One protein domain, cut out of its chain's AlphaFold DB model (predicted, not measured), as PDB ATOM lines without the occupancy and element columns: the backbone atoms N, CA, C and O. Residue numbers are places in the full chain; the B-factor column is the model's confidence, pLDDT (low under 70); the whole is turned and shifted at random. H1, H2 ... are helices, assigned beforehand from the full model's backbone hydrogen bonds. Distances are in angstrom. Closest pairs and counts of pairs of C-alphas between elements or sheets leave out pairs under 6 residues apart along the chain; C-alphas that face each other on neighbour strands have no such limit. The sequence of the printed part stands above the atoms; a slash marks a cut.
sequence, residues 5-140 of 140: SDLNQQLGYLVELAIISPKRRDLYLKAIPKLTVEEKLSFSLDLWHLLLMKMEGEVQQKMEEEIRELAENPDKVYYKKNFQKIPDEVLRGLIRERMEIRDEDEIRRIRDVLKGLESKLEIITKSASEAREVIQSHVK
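AT A GLANCE: This is residues 5 to 140 of the 140 residues of an uncharacterized protein of candidate division CPR3 bacterium 4484_211 (UniProt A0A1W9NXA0). The helical hairpin H1 and H2 packs by H1 on the first half of long H3; H4 folds back across H3's second half, and long H5 crosses H1, with residues 126 to 140, of which 126 to 138 belong to H5, sticking out as an arm. The printed part has 136 residues with five named helices, H1 to H5, and no named strand: all helix, loose, radius of gyration of the C-alphas 18.7 A, spans 60 by 45 by 25 A.

IN THESE COORDINATES: H1, residues 5 to 18, begins at C-alpha 5 (8.139, 35.229, -17.600). H2 is residues 22 to 34, H3 37 to 72, 51.7 A long, H4 80 to 98, and H5 104 to 138, 51.3 A long, ending at C-alpha 138 (-22.256, 14.279, -7.204).

HOW THE PARTS SIT: H1, the hub, touches H2, closest C-alphas Gly 12 and Leu 29, 6.1 A. H3 touches H1 with residues 40 to 51 alone, closest C-alphas Leu 51 and Ala 18, 4.9 A. H5 is about perpendicular to H1, 79 degrees. Not every O i to N i+4 pair is within hydrogen-bond range in H2, 7 of 9, H3, 30 of 32, H4, 12 of 15, and H5, 30 of 31.

THE WHOLE: The printed part has no cut. Residues 5 and 138 to 140 have pLDDT under 70.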
ATOM      1  N   SER A   5       6.795  35.245 -17.019       67.50
ATOM      2  CA  SER A   5       8.139  35.229 -17.600       67.50
ATOM      3  C   SER A   5       8.907  33.953 -17.239       67.50
ATOM      4  O   SER A   5       9.496  33.331 -18.122       67.50
ATOM      5  N   ASP A   6       8.829  33.508 -15.980       82.12
ATOM      6  CA  ASP A   6       9.503  32.284 -15.518       82.12
ATOM      7  C   ASP A   6       8.934  31.034 -16.199       82.12
ATOM      8  O   ASP A   6       9.677  30.122 -16.561       82.12
ATOM      9  N   LEU A   7       7.614  30.997 -16.423       83.81
ATOM     10  CA  LEU A   7       6.972  29.882 -17.123       83.81
ATOM     11  C   LEU A   7       7.387  29.824 -18.598       83.81
ATOM     12  O   LEU A   7       7.621  28.742 -19.126       83.81
ATOM     13  N   ASN A   8       7.527  30.971 -19.269       89.38
ATOM     14  CA  ASN A   8       7.998  30.996 -20.655       89.38
ATOM     15  C   ASN A   8       9.427  30.453 -20.772       89.38
ATOM     16  O   ASN A   8       9.706  29.675 -21.681       89.38
ATOM     17  N   GLN A   9      10.311  30.829 -19.845       89.56
ATOM     18  CA  GLN A   9      11.680  30.317 -19.812       89.56
ATOM     19  C   GLN A   9      11.710  28.806 -19.547       89.56
ATOM     20  O   GLN A   9      12.394  28.072 -20.256       89.56
ATOM     21  N   GLN A  10      10.921  28.333 -18.578       90.25
ATOM     22  CA  GLN A  10      10.774  26.907 -18.268       90.25
ATOM     23  C   GLN A  10      10.334  26.092 -19.491       90.25
ATOM     24  O   GLN A  10      10.917  25.050 -19.793       90.25
ATOM     25  N   LEU A  11       9.337  26.590 -20.224       92.56
ATOM     26  CA  LEU A  11       8.868  25.961 -21.457       92.56
ATOM     27  C   LEU A  11       9.894  26.047 -22.582       92.56
ATOM     28  O   LEU A  11       9.977  25.121 -23.381       92.56
ATOM     29  N   GLY A  12      10.683  27.121 -22.637       93.38
ATOM     30  CA  GLY A  12      11.787  27.252 -23.581       93.38
ATOM     31  C   GLY A  12      12.778  26.100 -23.448       93.38
ATOM     32  O   GLY A  12      13.017  25.387 -24.420       93.38
ATOM     33  N   TYR A  13      13.249  25.834 -22.226       93.62
ATOM     34  CA  TYR A  13      14.146  24.707 -21.959       93.62
ATOM     35  C   TYR A  13      13.513  23.357 -22.311       93.62
ATOM     36  O   TYR A  13      14.150  22.530 -22.962       93.62
ATOM     37  N   LEU A  14      12.241  23.135 -21.966       92.62
ATOM     38  CA  LEU A  14      11.541  21.910 -22.368       92.62
ATOM     39  C   LEU A  14      11.437  21.756 -23.885       92.62
ATOM     40  O   LEU A  14      11.621  20.656 -24.395       92.62
ATOM     41  N   VAL A  15      11.154  22.833 -24.618       95.06
ATOM     42  CA  VAL A  15      11.086  22.809 -26.083       95.06
ATOM     43  C   VAL A  15      12.444  22.460 -26.686       95.06
ATOM     44  O   VAL A  15      12.502  21.643 -27.606       95.06
ATOM     45  N   GLU A  16      13.534  23.025 -26.174       93.56
ATOM     46  CA  GLU A  16      14.885  22.729 -26.661       93.56
ATOM     47  C   GLU A  16      15.271  21.255 -26.471       93.56
ATOM     48  O   GLU A  16      15.863  20.651 -27.370       93.56
ATOM     49  N   LEU A  17      14.864  20.653 -25.351       92.69
ATOM     50  CA  LEU A  17      15.128  19.246 -25.039       92.69
ATOM     51  C   LEU A  17      14.185  18.290 -25.793       92.69
ATOM     52  O   LEU A  17      14.608  17.290 -26.384       92.69
ATOM     53  N   ALA A  18      12.888  18.594 -25.815       91.88
ATOM     54  CA  ALA A  18      11.866  17.716 -26.374       91.88
ATOM     55  C   ALA A  18      11.743  17.825 -27.905       91.88
ATOM     56  O   ALA A  18      11.325  16.862 -28.553       91.88
ATOM     57  N   ILE A  19      12.147  18.932 -28.537       92.12
ATOM     58  CA  ILE A  19      11.983  19.146 -29.984       92.12
ATOM     59  C   ILE A  19      13.336  19.110 -30.713       92.12
ATOM     60  O   ILE A  19      14.152  20.029 -30.640       92.12
ATOM     61  N   ILE A  20      13.545  18.034 -31.485       87.19
ATOM     62  CA  ILE A  20      14.793  17.786 -32.235       87.19
ATOM     63  C   ILE A  20      14.925  18.732 -33.430       87.19
ATOM     64  O   ILE A  20      16.006  19.237 -33.701       87.19
ATOM     65  N   SER A  21      13.832  18.969 -34.161       91.56
ATOM     66  CA  SER A  21      13.864  19.796 -35.370       91.56
ATOM     67  C   SER A  21      14.072  21.275 -35.014       91.56
ATOM     68  O   SER A  21      13.182  21.848 -34.377       91.56
ATOM     69  N   PRO A  22      15.152  21.927 -35.493       91.12
ATOM     70  CA  PRO A  22      15.407  23.343 -35.214       91.12
ATOM     71  C   PRO A  22      14.261  24.244 -35.686       91.12
ATOM     72  O   PRO A  22      13.764  25.084 -34.947       91.12
ATOM     73  N   LYS A  23      13.723  23.976 -36.882       93.62
ATOM     74  CA  LYS A  23      12.587  24.730 -37.429       93.62
ATOM     75  C   LYS A  23      11.338  24.632 -36.548       93.62
ATOM     76  O   LYS A  23      10.646  25.627 -36.357       93.62
ATOM     77  N   ARG A  24      11.018  23.441 -36.025       92.50
ATOM     78  CA  ARG A  24       9.863  23.270 -35.124       92.50
ATOM     79  C   ARG A  24      10.115  23.938 -33.778       92.50
ATOM     80  O   ARG A  24       9.213  24.587 -33.265       92.50
ATOM     81  N   ARG A  25      11.329  23.807 -33.241       94.00
ATOM     82  CA  ARG A  25      11.766  24.459 -32.003       94.00
ATOM     83  C   ARG A  25      11.536  25.968 -32.078       94.00
ATOM     84  O   ARG A  25      10.803  26.498 -31.253       94.00
ATOM     85  N   ASP A  26      12.023  26.622 -33.131       94.81
ATOM     86  CA  ASP A  26      11.842  28.064 -33.339       94.81
ATOM     87  C   ASP A  26      10.369  28.482 -33.395       94.81
ATOM     88  O   ASP A  26       9.990  29.531 -32.871       94.81
ATOM     89  N   LEU A  27       9.524  27.671 -34.040       95.31
ATOM     90  CA  LEU A  27       8.086  27.929 -34.105       95.31
ATOM     91  C   LEU A  27       7.445  27.868 -32.716       95.31
ATOM     92  O   LEU A  27       6.698  28.779 -32.359       95.31
ATOM     93  N   TYR A  28       7.760  26.843 -31.920       95.06
ATOM     94  CA  TYR A  28       7.234  26.713 -30.562       95.06
ATOM     95  C   TYR A  28       7.750  27.820 -29.636       95.06
ATOM     96  O   TYR A  28       6.952  28.427 -28.925       95.06
ATOM     97  N   LEU A  29       9.041  28.164 -29.701       94.81
ATOM     98  CA  LEU A  29       9.626  29.257 -28.913       94.81
ATOM     99  C   LEU A  29       8.948  30.605 -29.203       94.81
ATOM    100  O   LEU A  29       8.667  31.371 -28.284       94.81
ATOM    101  N   LYS A  30       8.600  30.874 -30.467       95.25
ATOM    102  CA  LYS A  30       7.838  32.075 -30.862       95.25
ATOM    103  C   LYS A  30       6.364  32.027 -30.448       95.25
ATOM    104  O   LYS A  30       5.735  33.083 -30.335       95.25
ATOM    105  N   ALA A  31       5.799  30.834 -30.276       94.12
ATOM    106  CA  ALA A  31       4.405  30.642 -29.890       94.12
ATOM    107  C   ALA A  31       4.197  30.754 -28.374       94.12
ATOM    108  O   ALA A  31       3.211  31.358 -27.962       94.12
ATOM    109  N   ILE A  32       5.134  30.256 -27.555       94.69
ATOM    110  CA  ILE A  32       5.035  30.219 -26.081       94.69
ATOM    111  C   ILE A  32       4.534  31.540 -25.468       94.69
ATOM    112  O   ILE A  32       3.588  31.490 -24.681       94.69
ATOM    113  N   PRO A  33       5.068  32.730 -25.816       94.00
ATOM    114  CA  PRO A  33       4.623  33.983 -25.200       94.00
ATOM    115  C   PRO A  33       3.156  34.331 -25.473       94.00
ATOM    116  O   PRO A  33       2.572  35.102 -24.718       94.00
ATOM    117  N   LYS A  34       2.579  33.778 -26.544       93.81
ATOM    118  CA  LYS A  34       1.214  34.052 -27.013       93.81
ATOM    119  C   LYS A  34       0.179  33.094 -26.426       93.81
ATOM    120  O   LYS A  34      -1.008  33.358 -26.559       93.81
ATOM    121  N   LEU A  35       0.626  32.002 -25.807       91.44
ATOM    122  CA  LEU A  35      -0.248  31.025 -25.170       91.44
ATOM    123  C   LEU A  35      -0.807  31.572 -23.852       91.44
ATOM    124  O   LEU A  35      -0.106  32.238 -23.077       91.44
ATOM    125  N   THR A  36      -2.057  31.225 -23.570       90.69
ATOM    126  CA  THR A  36      -2.670  31.376 -22.249       90.69
ATOM    127  C   THR A  36      -1.986  30.475 -21.218       90.69
ATOM    128  O   THR A  36      -1.179  29.601 -21.545       90.69
ATOM    129  N   VAL A  37      -2.286  30.681 -19.933       85.81
ATOM    130  CA  VAL A  37      -1.724  29.847 -18.857       85.81
ATOM    131  C   VAL A  37      -2.162  28.385 -19.001       85.81
ATOM    132  O   VAL A  37      -1.336  27.492 -18.845       85.81
ATOM    133  N   GLU A  38      -3.424  28.135 -19.345       84.56
ATOM    134  CA  GLU A  38      -3.961  26.780 -19.526       84.56
ATOM    135  C   GLU A  38      -3.312  26.064 -20.716       84.56
ATOM    136  O   GLU A  38      -2.855  24.929 -20.584       84.56
ATOM    137  N   GLU A  39      -3.172  26.749 -21.855       89.62
ATOM    138  CA  GLU A  39      -2.491  26.198 -23.031       89.62
ATOM    139  C   GLU A  39      -1.016  25.902 -22.749       89.62
ATOM    140  O   GLU A  39      -0.498  24.879 -23.189       89.62
ATOM    141  N   LYS A  40      -0.334  26.757 -21.974       89.69
ATOM    142  CA  LYS A  40       1.045  26.513 -21.525       89.69
ATOM    143  C   LYS A  40       1.160  25.252 -20.684       89.69
ATOM    144  O   LYS A  40       2.115  24.501 -20.860       89.69
ATOM    145  N   LEU A  41       0.206  25.017 -19.787       84.56
ATOM    146  CA  LEU A  41       0.181  23.816 -18.956       84.56
ATOM    147  C   LEU A  41      -0.066  22.571 -19.805       84.56
ATOM    148  O   LEU A  41       0.710  21.623 -19.713       84.56
ATOM    149  N   SER A  42      -1.068  22.595 -20.685       86.94
ATOM    150  CA  SER A  42      -1.324  21.478 -21.603       86.94
ATOM    151  C   SER A  42      -0.100  21.176 -22.466       86.94
ATOM    152  O   SER A  42       0.357  20.039 -22.522       86.94
ATOM    153  N   PHE A  43       0.490  22.207 -23.070       91.94
ATOM    154  CA  PHE A  43       1.675  22.060 -23.904       91.94
ATOM    155  C   PHE A  43       2.876  21.521 -23.116       91.94
ATOM    156  O   PHE A  43       3.643  20.709 -23.626       91.94
ATOM    157  N   SER A  44       3.035  21.929 -21.854       90.19
ATOM    158  CA  SER A  44       4.106  21.423 -20.992       90.19
ATOM    159  C   SER A  44       3.988  19.926 -20.708       90.19
ATOM    160  O   SER A  44       5.009  19.243 -20.698       90.19
ATOM    161  N   LEU A  45       2.765  19.408 -20.535       87.56
ATOM    162  CA  LEU A  45       2.518  17.977 -20.341       87.56
ATOM    163  C   LEU A  45       2.923  17.184 -21.586       87.56
ATOM    164  O   LEU A  45       3.626  16.181 -21.468       87.56
ATOM    165  N   ASP A  46       2.556  17.673 -22.771       89.69
ATOM    166  CA  ASP A  46       2.928  17.038 -24.038       89.69
ATOM    167  C   ASP A  46       4.452  17.018 -24.233       89.69
ATOM    168  O   ASP A  46       5.025  16.003 -24.634       89.69
ATOM    169  N   LEU A  47       5.139  18.121 -23.914       92.88
ATOM    170  CA  LEU A  47       6.601  18.203 -23.997       92.88
ATOM    171  C   LEU A  47       7.291  17.260 -23.008       92.88
ATOM    172  O   LEU A  47       8.271  16.615 -23.379       92.88
ATOM    173  N   TRP A  48       6.782  17.156 -21.779       89.94
ATOM    174  CA  TRP A  48       7.289  16.202 -20.795       89.94
ATOM    175  C   TRP A  48       7.103  14.766 -21.253       89.94
ATOM    176  O   TRP A  48       8.045  13.985 -21.179       89.94
ATOM    177  N   HIS A  49       5.932  14.427 -21.790       88.56
ATOM    178  CA  HIS A  49       5.689  13.097 -22.332       88.56
ATOM    179  C   HIS A  49       6.682  12.763 -23.453       88.56
ATOM    180  O   HIS A  49       7.330  11.717 -23.422       88.56
ATOM    181  N   LEU A  50       6.892  13.693 -24.391       89.50
ATOM    182  CA  LEU A  50       7.880  13.537 -25.459       89.50
ATOM    183  C   LEU A  50       9.315  13.399 -24.936       89.50
ATOM    184  O   LEU A  50      10.102  12.656 -25.520       89.50
ATOM    185  N   LEU A  51       9.681  14.127 -23.879       90.62
ATOM    186  CA  LEU A  51      11.005  14.033 -23.269       90.62
ATOM    187  C   LEU A  51      11.197  12.682 -22.567       90.62
ATOM    188  O   LEU A  51      12.207  12.021 -22.800       90.62
ATOM    189  N   LEU A  52      10.216  12.247 -21.774       88.06
ATOM    190  CA  LEU A  52      10.253  10.978 -21.046       88.06
ATOM    191  C   LEU A  52      10.357   9.783 -21.994       88.06
ATOM    192  O   LEU A  52      11.215   8.932 -21.785       88.06
ATOM    193  N   MET A  53       9.577   9.763 -23.080       87.00
ATOM    194  CA  MET A  53       9.659   8.698 -24.089       87.00
ATOM    195  C   MET A  53      11.057   8.563 -24.706       87.00
ATOM    196  O   MET A  53      11.489   7.466 -25.044       87.00
ATOM    197  N   LYS A  54      11.778   9.677 -24.878       84.38
ATOM    198  CA  LYS A  54      13.154   9.640 -25.397       84.38
ATOM    199  C   LYS A  54      14.137   9.156 -24.349       84.38
ATOM    200  O   LYS A  54      15.010   8.352 -24.655       84.38
ATOM    201  N   MET A  55      13.988   9.662 -23.128       90.44
ATOM    202  CA  MET A  55      14.840   9.264 -22.019       90.44
ATOM    203  C   MET A  55      14.700   7.776 -21.716       90.44
ATOM    204  O   MET A  55      15.699   7.146 -21.406       90.44
ATOM    205  N   GLU A  56      13.500   7.207 -21.826       89.06
ATOM    206  CA  GLU A  56      13.233   5.801 -21.517       89.06
ATOM    207  C   GLU A  56      14.143   4.847 -22.303       89.06
ATOM    208  O   GLU A  56      14.767   3.976 -21.701       89.06
ATOM    209  N   GLY A  57      14.311   5.069 -23.613       87.62
ATOM    210  CA  GLY A  57      15.194   4.244 -24.443       87.62
ATOM    211  C   GLY A  57      16.667   4.328 -24.027       87.62
ATOM    212  O   GLY A  57      17.332   3.303 -23.880       87.62
ATOM    213  N   GLU A  58      17.175   5.537 -23.779       90.19
ATOM    214  CA  GLU A  58      18.567   5.742 -23.348       90.19
ATOM    215  C   GLU A  58      18.824   5.221 -21.926       90.19
ATOM    216  O   GLU A  58      19.879   4.651 -21.641       90.19
ATOM    217  N   VAL A  59      17.854   5.392 -21.024       92.69
ATOM    218  CA  VAL A  59      17.910   4.871 -19.655       92.69
ATOM    219  C   VAL A  59      17.923   3.351 -19.672       92.69
ATOM    220  O   VAL A  59      18.755   2.756 -18.988       92.69
ATOM    221  N   GLN A  60      17.045   2.723 -20.457       91.56
ATOM    222  CA  GLN A  60      17.001   1.272 -20.578       91.56
ATOM    223  C   GLN A  60      18.328   0.729 -21.113       91.56
ATOM    224  O   GLN A  60      18.891  -0.185 -20.515       91.56
ATOM    225  N   GLN A  61      18.865   1.332 -22.175       92.12
ATOM    226  CA  GLN A  61      20.145   0.915 -22.740       92.12
ATOM    227  C   GLN A  61      21.274   0.984 -21.700       92.12
ATOM    228  O   GLN A  61      21.999   0.009 -21.511       92.12
ATOM    229  N   LYS A  62      21.394   2.098 -20.967       90.81
ATOM    230  CA  LYS A  62      22.413   2.236 -19.914       90.81
ATOM    231  C   LYS A  62      22.218   1.260 -18.755       90.81
ATOM    232  O   LYS A  62      23.192   0.782 -18.180       90.81
ATOM    233  N   MET A  63      20.972   0.959 -18.391       90.94
ATOM    234  CA  MET A  63      20.685  -0.060 -17.380       90.94
ATOM    235  C   MET A  63      21.129  -1.448 -17.848       90.94
ATOM    236  O   MET A  63      21.712  -2.190 -17.063       90.94
ATOM    237  N   GLU A  64      20.885  -1.798 -19.111       91.12
ATOM    238  CA  GLU A  64      21.332  -3.066 -19.695       91.12
ATOM    239  C   GLU A  64      22.864  -3.162 -19.766       91.12
ATOM    240  O   GLU A  64      23.420  -4.227 -19.493       91.12
ATOM    241  N   GLU A  65      23.550  -2.060 -20.077       90.62
ATOM    242  CA  GLU A  65      25.016  -1.971 -20.052       90.62
ATOM    243  C   GLU A  65      25.572  -2.233 -18.644       90.62
ATOM    244  O   GLU A  65      26.434  -3.095 -18.480       90.62
ATOM    245  N   GLU A  66      25.019  -1.590 -17.612       87.75
ATOM    246  CA  GLU A  66      25.407  -1.842 -16.216       87.75
ATOM    247  C   GLU A  66      25.132  -3.292 -15.781       87.75
ATOM    248  O   GLU A  66      25.958  -3.908 -15.109       87.75
ATOM    249  N   ILE A  67      23.999  -3.884 -16.183       87.75
ATOM    250  CA  ILE A  67      23.708  -5.304 -15.907       87.75
ATOM    251  C   ILE A  67      24.742  -6.213 -16.581       87.75
ATOM    252  O   ILE A  67      25.193  -7.186 -15.971       87.75
ATOM    253  N   ARG A  68      25.134  -5.909 -17.823       89.06
ATOM    254  CA  ARG A  68      26.146  -6.682 -18.552       89.06
ATOM    255  C   ARG A  68      27.506  -6.599 -17.864       89.06
ATOM    256  O   ARG A  68      28.125  -7.636 -17.643       89.06
ATOM    257  N   GLU A  69      27.931  -5.407 -17.449       87.38
ATOM    258  CA  GLU A  69      29.189  -5.232 -16.714       87.38
ATOM    259  C   GLU A  69      29.229  -6.039 -15.412       87.38
ATOM    260  O   GLU A  69      30.279  -6.577 -15.057       87.38
ATOM    261  N   LEU A  70      28.099  -6.134 -14.702       85.06
ATOM    262  CA  LEU A  70      27.971  -6.956 -13.497       85.06
ATOM    263  C   LEU A  70      28.091  -8.450 -13.795       85.06
ATOM    264  O   LEU A  70      28.728  -9.174 -13.034       85.06
ATOM    265  N   ALA A  71      27.489  -8.911 -14.891       84.88
ATOM    266  CA  ALA A  71      27.580 -10.306 -15.307       84.88
ATOM    267  C   ALA A  71      29.013 -10.694 -15.714       84.88
ATOM    268  O   ALA A  71      29.449 -11.811 -15.448       84.88
ATOM    269  N   GLU A  72      29.747  -9.768 -16.332       90.25
ATOM    270  CA  GLU A  72      31.129  -9.973 -16.778       90.25
ATOM    271  C   GLU A  72      32.160  -9.809 -15.647       90.25
ATOM    272  O   GLU A  72      33.253 -10.368 -15.734       90.25
ATOM    273  N   ASN A  73      31.823  -9.087 -14.569       86.38
ATOM    274  CA  ASN A  73      32.716  -8.813 -13.438       86.38
ATOM    275  C   ASN A  73      32.072  -9.208 -12.095       86.38
ATOM    276  O   ASN A  73      31.672  -8.328 -11.324       86.38
ATOM    277  N   PRO A  74      32.003 -10.511 -11.767       74.06
ATOM    278  CA  PRO A  74      31.317 -11.005 -10.568       74.06
ATOM    279  C   PRO A  74      31.922 -10.515  -9.239       74.06
ATOM    280  O   PRO A  74      31.227 -10.508  -8.224       74.06
ATOM    281  N   ASP A  75      33.177 -10.055  -9.238       81.25
ATOM    282  CA  ASP A  75      33.860  -9.514  -8.051       81.25
ATOM    283  C   ASP A  75      33.613  -8.005  -7.830       81.25
ATOM    284  O   ASP A  75      34.022  -7.434  -6.814       81.25
ATOM    285  N   LYS A  76      32.950  -7.318  -8.775       78.00
ATOM    286  CA  LYS A  76      32.652  -5.882  -8.673       78.00
ATOM    287  C   LYS A  76      31.534  -5.666  -7.649       78.00
ATOM    288  O   LYS A  76      30.421  -6.168  -7.796       78.00
ATOM    289  N   VAL A  77      31.805  -4.866  -6.612       75.38
ATOM    290  CA  VAL A  77      30.788  -4.514  -5.609       75.38
ATOM    291  C   VAL A  77      29.688  -3.683  -6.261       75.38
ATOM    292  O   VAL A  77      29.919  -2.578  -6.756       75.38
ATOM    293  N   TYR A  78      28.473  -4.219  -6.227       73.94
ATOM    294  CA  TYR A  78      27.305  -3.582  -6.803       73.94
ATOM    295  C   TYR A  78      26.603  -2.641  -5.817       73.94
ATOM    296  O   TYR A  78      26.319  -3.003  -4.673       73.94
ATOM    297  N   TYR A  79      26.239  -1.446  -6.290       79.75
ATOM    298  CA  TYR A  79      25.447  -0.486  -5.528       79.75
ATOM    299  C   TYR A  79      24.177  -0.104  -6.288       79.75
ATOM    300  O   TYR A  79      24.240   0.499  -7.357       79.75
ATOM    301  N   LYS A  80      23.006  -0.312  -5.666       81.44
ATOM    302  CA  LYS A  80      21.694   0.161  -6.165       81.44
ATOM    303  C   LYS A  80      21.700   1.648  -6.556       81.44
ATOM    304  O   LYS A  80      20.984   2.063  -7.463       81.44
ATOM    305  N   LYS A  81      22.531   2.450  -5.881       85.44
ATOM    306  CA  LYS A  81      22.713   3.878  -6.173       85.44
ATOM    307  C   LYS A  81      23.214   4.150  -7.595       85.44
ATOM    308  O   LYS A  81      22.964   5.244  -8.080       85.44
ATOM    309  N   ASN A  82      23.897   3.209  -8.248       82.19
ATOM    310  CA  ASN A  82      24.371   3.384  -9.623       82.19
ATOM    311  C   ASN A  82      23.180   3.439 -10.586       82.19
ATOM    312  O   ASN A  82      23.024   4.409 -11.315       82.19
ATOM    313  N   PHE A  83      22.238   2.503 -10.457       84.88
ATOM    314  CA  PHE A  83      21.028   2.462 -11.284       84.88
ATOM    315  C   PHE A  83      20.106   3.656 -11.024       84.88
ATOM    316  O   PHE A  83      19.506   4.199 -11.947       84.88
ATOM    317  N   GLN A  84      20.031   4.114  -9.770       87.19
ATOM    318  CA  GLN A  84      19.241   5.294  -9.403       87.19
ATOM    319  C   GLN A  84      19.763   6.599 -10.023       87.19
ATOM    320  O   GLN A  84      19.003   7.560 -10.117       87.19
ATOM    321  N   LYS A  85      21.038   6.660 -10.425       90.62
ATOM    322  CA  LYS A  85      21.636   7.851 -11.045       90.62
ATOM    323  C   LYS A  85      21.471   7.893 -12.561       90.62
ATOM    324  O   LYS A  85      21.550   8.983 -13.119       90.62
ATOM    325  N   ILE A  86      21.206   6.758 -13.212       90.25
ATOM    326  CA  ILE A  86      21.135   6.656 -14.678       90.25
ATOM    327  C   ILE A  86      20.151   7.668 -15.292       90.25
ATOM    328  O   ILE A  86      20.569   8.385 -16.200       90.25
ATOM    329  N   PRO A  87      18.900   7.825 -14.805       88.75
ATOM    330  CA  PRO A  87      17.979   8.816 -15.374       88.75
ATOM    331  C   PRO A  87      18.513  10.248 -15.285       88.75
ATOM    332  O   PRO A  87      18.422  11.019 -16.238       88.75
ATOM    333  N   ASP A  88      19.129  10.584 -14.150       89.56
ATOM    334  CA  ASP A  88      19.740  11.891 -13.905       89.56
ATOM    335  C   ASP A  88      20.947  12.124 -14.838       89.56
ATOM    336  O   ASP A  88      21.151  13.237 -15.323       89.56
ATOM    337  N   GLU A  89      21.750  11.095 -15.111       91.81
ATOM    338  CA  GLU A  89      22.888  11.163 -16.034       91.81
ATOM    339  C   GLU A  89      22.456  11.286 -17.495       91.81
ATOM    340  O   GLU A  89      23.056  12.062 -18.241       91.81
ATOM    341  N   VAL A  90      21.414  10.556 -17.899       92.44
ATOM    342  CA  VAL A  90      20.802  10.674 -19.230       92.44
ATOM    343  C   VAL A  90      20.272  12.090 -19.435       92.44
ATOM    344  O   VAL A  90      20.629  12.741 -20.415       92.44
ATOM    345  N   LEU A  91      19.523  12.631 -18.468       91.06
ATOM    346  CA  LEU A  91      19.016  14.001 -18.552       91.06
ATOM    347  C   LEU A  91      20.147  15.033 -18.669       91.06
ATOM    348  O   LEU A  91      20.068  15.942 -19.493       91.06
ATOM    349  N   ARG A  92      21.223  14.899 -17.881       91.69
ATOM    350  CA  ARG A  92      22.397  15.785 -17.997       91.69
ATOM    351  C   ARG A  92      23.060  15.684 -19.368       91.69
ATOM    352  O   ARG A  92      23.446  16.712 -19.920       91.69
ATOM    353  N   GLY A  93      23.199  14.469 -19.897       91.94
ATOM    354  CA  GLY A  93      23.728  14.225 -21.238       91.94
ATOM    355  C   GLY A  93      22.903  14.944 -22.303       91.94
ATOM    356  O   GLY A  93      23.457  15.700 -23.097       91.94
ATOM    357  N   LEU A  94      21.576  14.805 -22.232       91.00
ATOM    358  CA  LEU A  94      20.642  15.472 -23.136       91.00
ATOM    359  C   LEU A  94      20.725  16.998 -23.047       91.00
ATOM    360  O   LEU A  94      20.753  17.651 -24.087       91.00
ATOM    361  N   ILE A  95      20.797  17.577 -21.842       92.00
ATOM    362  CA  ILE A  95      20.963  19.033 -21.670       92.00
ATOM    363  C   ILE A  95      22.259  19.501 -22.334       92.00
ATOM    364  O   ILE A  95      22.239  20.435 -23.135       92.00
ATOM    365  N   ARG A  96      23.374  18.822 -22.047       93.00
ATOM    366  CA  ARG A  96      24.685  19.160 -22.611       93.00
ATOM    367  C   ARG A  96      24.676  19.119 -24.136       93.00
ATOM    368  O   ARG A  96      25.194  20.028 -24.774       93.00
ATOM    369  N   GLU A  97      24.104  18.069 -24.715       90.12
ATOM    370  CA  GLU A  97      24.066  17.884 -26.165       90.12
ATOM    371  C   GLU A  97      23.117  18.877 -26.843       90.12
ATOM    372  O   GLU A  97      23.491  19.548 -27.800       90.12
ATOM    373  N   ARG A  98      21.873  18.982 -26.361       87.62
ATOM    374  CA  ARG A  98      20.797  19.690 -27.074       87.62
ATOM    375  C   ARG A  98      20.835  21.200 -26.925       87.62
ATOM    376  O   ARG A  98      20.284  21.885 -27.791       87.62
ATOM    377  N   MET A  99      21.430  21.675 -25.836       88.44
ATOM    378  CA  MET A  99      21.563  23.094 -25.521       88.44
ATOM    379  C   MET A  99      23.007  23.586 -25.692       88.44
ATOM    380  O   MET A  99      23.275  24.762 -25.483       88.44
ATOM    381  N   GLU A 100      23.935  22.696 -26.063       88.75
ATOM    382  CA  GLU A 100      25.363  22.998 -26.253       88.75
ATOM    383  C   GLU A 100      26.052  23.572 -24.993       88.75
ATOM    384  O   GLU A 100      27.071  24.263 -25.069       88.75
ATOM    385  N   ILE A 101      25.526  23.250 -23.806       89.50
ATOM    386  CA  ILE A 101      25.994  23.775 -22.517       89.50
ATOM    387  C   ILE A 101      27.094  22.888 -21.949       89.50
ATOM    388  O   ILE A 101      26.894  21.698 -21.722       89.50
ATOM    389  N   ARG A 102      28.252  23.479 -21.644       87.00
ATOM    390  CA  ARG A 102      29.386  22.770 -21.022       87.00
ATOM    391  C   ARG A 102      29.531  23.026 -19.523       87.00
ATOM    392  O   ARG A 102      30.216  22.256 -18.857       87.00
ATOM    393  N   ASP A 103      28.923  24.092 -19.013       91.94
ATOM    394  CA  ASP A 103      28.995  24.465 -17.601       91.94
ATOM    395  C   ASP A 103      28.069  23.581 -16.746       91.94
ATOM    396  O   ASP A 103      26.855  23.544 -16.944       91.94
ATOM    397  N   GLU A 104      28.639  22.881 -15.765       90.50
ATOM    398  CA  GLU A 104      27.883  22.020 -14.848       90.50
ATOM    399  C   GLU A 104      26.932  22.805 -13.943       90.50
ATOM    400  O   GLU A 104      25.885  22.280 -13.551       90.50
ATOM    401  N   ASP A 105      27.268  24.047 -13.598       92.31
ATOM    402  CA  ASP A 105      26.384  24.872 -12.778       92.31
ATOM    403  C   ASP A 105      25.174  25.338 -13.590       92.31
ATOM    404  O   ASP A 105      24.050  25.347 -13.082       92.31
ATOM    405  N   GLU A 106      25.357  25.638 -14.873       89.25
ATOM    406  CA  GLU A 106      24.259  25.925 -15.790       89.25
ATOM    407  C   GLU A 106      23.364  24.706 -16.043       89.25
ATOM    408  O   GLU A 106      22.141  24.817 -15.913       89.25
ATOM    409  N   ILE A 107      23.949  23.527 -16.287       90.50
ATOM    410  CA  ILE A 107      23.197  22.264 -16.399       90.50
ATOM    411  C   ILE A 107      22.372  22.022 -15.129       90.50
ATOM    412  O   ILE A 107      21.192  21.663 -15.203       90.50
ATOM    413  N   ARG A 108      22.964  22.245 -13.949       91.50
ATOM    414  CA  ARG A 108      22.268  22.092 -12.666       91.50
ATOM    415  C   ARG A 108      21.097  23.059 -12.545       91.50
ATOM    416  O   ARG A 108      20.009  22.621 -12.186       91.50
ATOM    417  N   ARG A 109      21.292  24.336 -12.895       90.62
ATOM    418  CA  ARG A 109      20.221  25.344 -12.891       90.62
ATOM    419  C   ARG A 109      19.054  24.922 -13.779       90.62
ATOM    420  O   ARG A 109      17.919  24.939 -13.317       90.62
ATOM    421  N   ILE A 110      19.317  24.509 -15.019       89.75
ATOM    422  CA  ILE A 110      18.266  24.073 -15.954       89.75
ATOM    423  C   ILE A 110      17.521  22.864 -15.398       89.75
ATOM    424  O   ILE A 110      16.293  22.850 -15.379       89.75
ATOM    425  N   ARG A 111      18.243  21.875 -14.872       90.81
ATOM    426  CA  ARG A 111      17.628  20.696 -14.262       90.81
ATOM    427  C   ARG A 111      16.732  21.060 -13.077       90.81
ATOM    428  O   ARG A 111      15.630  20.535 -12.966       90.81
ATOM    429  N   ASP A 112      17.186  21.943 -12.196       90.00
ATOM    430  CA  ASP A 112      16.409  22.350 -11.023       90.00
ATOM    431  C   ASP A 112      15.159  23.153 -11.443       90.00
ATOM    432  O   ASP A 112      14.078  22.975 -10.876       90.00
ATOM    433  N   VAL A 113      15.271  23.959 -12.504       87.69
ATOM    434  CA  VAL A 113      14.144  24.649 -13.150       87.69
ATOM    435  C   VAL A 113      13.128  23.653 -13.724       87.69
ATOM    436  O   VAL A 113      11.926  23.823 -13.511       87.69
ATOM    437  N   LEU A 114      13.591  22.598 -14.402       86.88
ATOM    438  CA  LEU A 114      12.737  21.542 -14.952       86.88
ATOM    439  C   LEU A 114      12.035  20.742 -13.848       86.88
ATOM    440  O   LEU A 114      10.818  20.595 -13.909       86.88
ATOM    441  N   LYS A 115      12.749  20.324 -12.795       86.69
ATOM    442  CA  LYS A 115      12.148  19.640 -11.631       86.69
ATOM    443  C   LYS A 115      11.061  20.487 -10.974       86.69
ATOM    444  O   LYS A 115       9.992  19.994 -10.633       86.69
ATOM    445  N   GLY A 116      11.307  21.791 -10.846       84.75
ATOM    446  CA  GLY A 116      10.308  22.720 -10.328       84.75
ATOM    447  C   GLY A 116       9.053  22.821 -11.202       84.75
ATOM    448  O   GLY A 116       7.976  23.101 -10.676       84.75
ATOM    449  N   LEU A 117       9.163  22.618 -12.518       82.12
ATOM    450  CA  LEU A 117       8.009  22.569 -13.417       82.12
ATOM    451  C   LEU A 117       7.290  21.213 -13.342       82.12
ATOM    452  O   LEU A 117       6.068  21.195 -13.255       82.12
ATOM    453  N   GLU A 118       8.031  20.107 -13.313       82.81
ATOM    454  CA  GLU A 118       7.497  18.749 -13.151       82.81
ATOM    455  C   GLU A 118       6.629  18.627 -11.888       82.81
ATOM    456  O   GLU A 118       5.453  18.283 -11.982       82.81
ATOM    457  N   SER A 119       7.138  19.042 -10.721       83.62
ATOM    458  CA  SER A 119       6.371  18.975  -9.467       83.62
ATOM    459  C   SER A 119       5.093  19.820  -9.493       83.62
ATOM    460  O   SER A 119       4.089  19.456  -8.885       83.62
ATOM    461  N   LYS A 120       5.089  20.960 -10.200       81.38
ATOM    462  CA  LYS A 120       3.858  21.754 -10.373       81.38
ATOM    463  C   LYS A 120       2.834  21.002 -11.212       81.38
ATOM    464  O   LYS A 120       1.646  21.077 -10.911       81.38
ATOM    465  N   LEU A 121       3.281  20.306 -12.253       80.56
ATOM    466  CA  LEU A 121       2.399  19.533 -13.118       80.56
ATOM    467  C   LEU A 121       1.796  18.344 -12.382       80.56
ATOM    468  O   LEU A 121       0.598  18.139 -12.519       80.56
ATOM    469  N   GLU A 122       2.567  17.643 -11.551       82.62
ATOM    470  CA  GLU A 122       2.055  16.567 -10.688       82.62
ATOM    471  C   GLU A 122       0.954  17.047  -9.734       82.62
ATOM    472  O   GLU A 122      -0.069  16.385  -9.564       82.62
ATOM    473  N   ILE A 123       1.134  18.221  -9.119       82.88
ATOM    474  CA  ILE A 123       0.114  18.808  -8.242       82.88
ATOM    475  C   ILE A 123      -1.156  19.114  -9.042       82.88
ATOM    476  O   ILE A 123      -2.256  18.774  -8.609       82.88
ATOM    477  N   ILE A 124      -1.012  19.729 -10.219       77.62
ATOM    478  CA  ILE A 124      -2.148  20.108 -11.068       77.62
ATOM    479  C   ILE A 124      -2.893  18.870 -11.578       77.62
ATOM    480  O   ILE A 124      -4.123  18.842 -11.525       77.62
ATOM    481  N   THR A 125      -2.186  17.838 -12.046       77.56
ATOM    482  CA  THR A 125      -2.812  16.597 -12.527       77.56
ATOM    483  C   THR A 125      -3.528  15.858 -11.406       77.56
ATOM    484  O   THR A 125      -4.650  15.397 -11.622       77.56
ATOM    485  N   LYS A 126      -2.950  15.820 -10.199       82.69
ATOM    486  CA  LYS A 126      -3.596  15.243  -9.015       82.69
ATOM    487  C   LYS A 126      -4.857  16.013  -8.606       82.69
ATOM    488  O   LYS A 126      -5.914  15.416  -8.438       82.69
ATOM    489  N   SER A 127      -4.795  17.340  -8.504       78.50
ATOM    490  CA  SER A 127      -5.983  18.142  -8.168       78.50
ATOM    491  C   SER A 127      -7.076  18.034  -9.237       78.50
ATOM    492  O   SER A 127      -8.264  18.012  -8.912       78.50
ATOM    493  N   ALA A 128      -6.702  17.920 -10.515       76.56
ATOM    494  CA  ALA A 128      -7.654  17.701 -11.597       76.56
ATOM    495  C   ALA A 128      -8.316  16.312 -11.535       76.56
ATOM    496  O   ALA A 128      -9.503  16.201 -11.852       76.56
ATOM    497  N   SER A 129      -7.594  15.258 -11.127       76.38
ATOM    498  CA  SER A 129      -8.193  13.930 -10.931       76.38
ATOM    499  C   SER A 129      -9.156  13.920  -9.745       76.38
ATOM    500  O   SER A 129     -10.283  13.457  -9.891       76.38
ATOM    501  N   GLU A 130      -8.762  14.514  -8.617       81.81
ATOM    502  CA  GLU A 130      -9.602  14.635  -7.417       81.81
ATOM    503  C   GLU A 130     -10.897  15.414  -7.710       81.81
ATOM    504  O   GLU A 130     -11.992  14.979  -7.354       81.81
ATOM    505  N   ALA A 131     -10.810  16.533  -8.437       75.19
ATOM    506  CA  ALA A 131     -11.989  17.304  -8.837       75.19
ATOM    507  C   ALA A 131     -12.942  16.497  -9.739       75.19
ATOM    508  O   ALA A 131     -14.163  16.585  -9.587       75.19
ATOM    509  N   ARG A 132     -12.408  15.679 -10.659       76.75
ATOM    510  CA  ARG A 132     -13.219  14.789 -11.507       76.75
ATOM    511  C   ARG A 132     -13.942  13.726 -10.688       76.75
ATOM    512  O   ARG A 132     -15.114  13.477 -10.953       76.75
ATOM    513  N   GLU A 133     -13.282  13.135  -9.696       80.94
ATOM    514  CA  GLU A 133     -13.896  12.148  -8.800       80.94
ATOM    515  C   GLU A 133     -15.047  12.755  -7.985       80.94
ATOM    516  O   GLU A 133     -16.115  12.151  -7.888       80.94
ATOM    517  N   VAL A 134     -14.879  13.981  -7.474       77.50
ATOM    518  CA  VAL A 134     -15.934  14.705  -6.742       77.50
ATOM    519  C   VAL A 134     -17.127  15.031  -7.642       77.50
ATOM    520  O   VAL A 134     -18.274  14.862  -7.233       77.50
ATOM    521  N   ILE A 135     -16.893  15.465  -8.882       76.38
ATOM    522  CA  ILE A 135     -17.983  15.726  -9.833       76.38
ATOM    523  C   ILE A 135     -18.724  14.424 -10.160       76.38
ATOM    524  O   ILE A 135     -19.951  14.392 -10.150       76.38
ATOM    525  N   GLN A 136     -18.004  13.326 -10.397       73.31
ATOM    526  CA  GLN A 136     -18.612  12.027 -10.691       73.31
ATOM    527  C   GLN A 136     -19.386  11.438  -9.506       73.31
ATOM    528  O   GLN A 136     -20.349  10.703  -9.727       73.31
ATOM    529  N   SER A 137     -19.003  11.757  -8.266       76.06
ATOM    530  CA  SER A 137     -19.739  11.338  -7.070       76.06
ATOM    531  C   SER A 137     -20.999  12.168  -6.804       76.06
ATOM    532  O   SER A 137     -21.913  11.654  -6.173       76.06
ATOM    533  N   HIS A 138     -21.079  13.401  -7.320       63.56
ATOM    534  CA  HIS A 138     -22.256  14.279  -7.204       63.56
ATOM    535  C   HIS A 138     -23.244  14.170  -8.380       63.56
ATOM    536  O   HIS A 138     -24.335  14.730  -8.315       63.56
ATOM    537  N   VAL A 139     -22.866  13.489  -9.468       62.94
ATOM    538  CA  VAL A 139     -23.721  13.240 -10.650       62.94
ATOM    539  C   VAL A 139     -24.362  11.833 -10.604       62.94
ATOM    540  O   VAL A 139     -25.054  11.431 -11.538       62.94
ATOM    541  N   LYS A 140     -24.169  11.087  -9.507       47.28
ATOM    542  CA  LYS A 140     -24.894   9.848  -9.175       47.28
ATOM    543  C   LYS A 140     -25.954  10.114  -8.116       47.28
ATOM    544  O   LYS A 140     -27.002   9.440  -8.194       47.28
TER     545      LYS A 140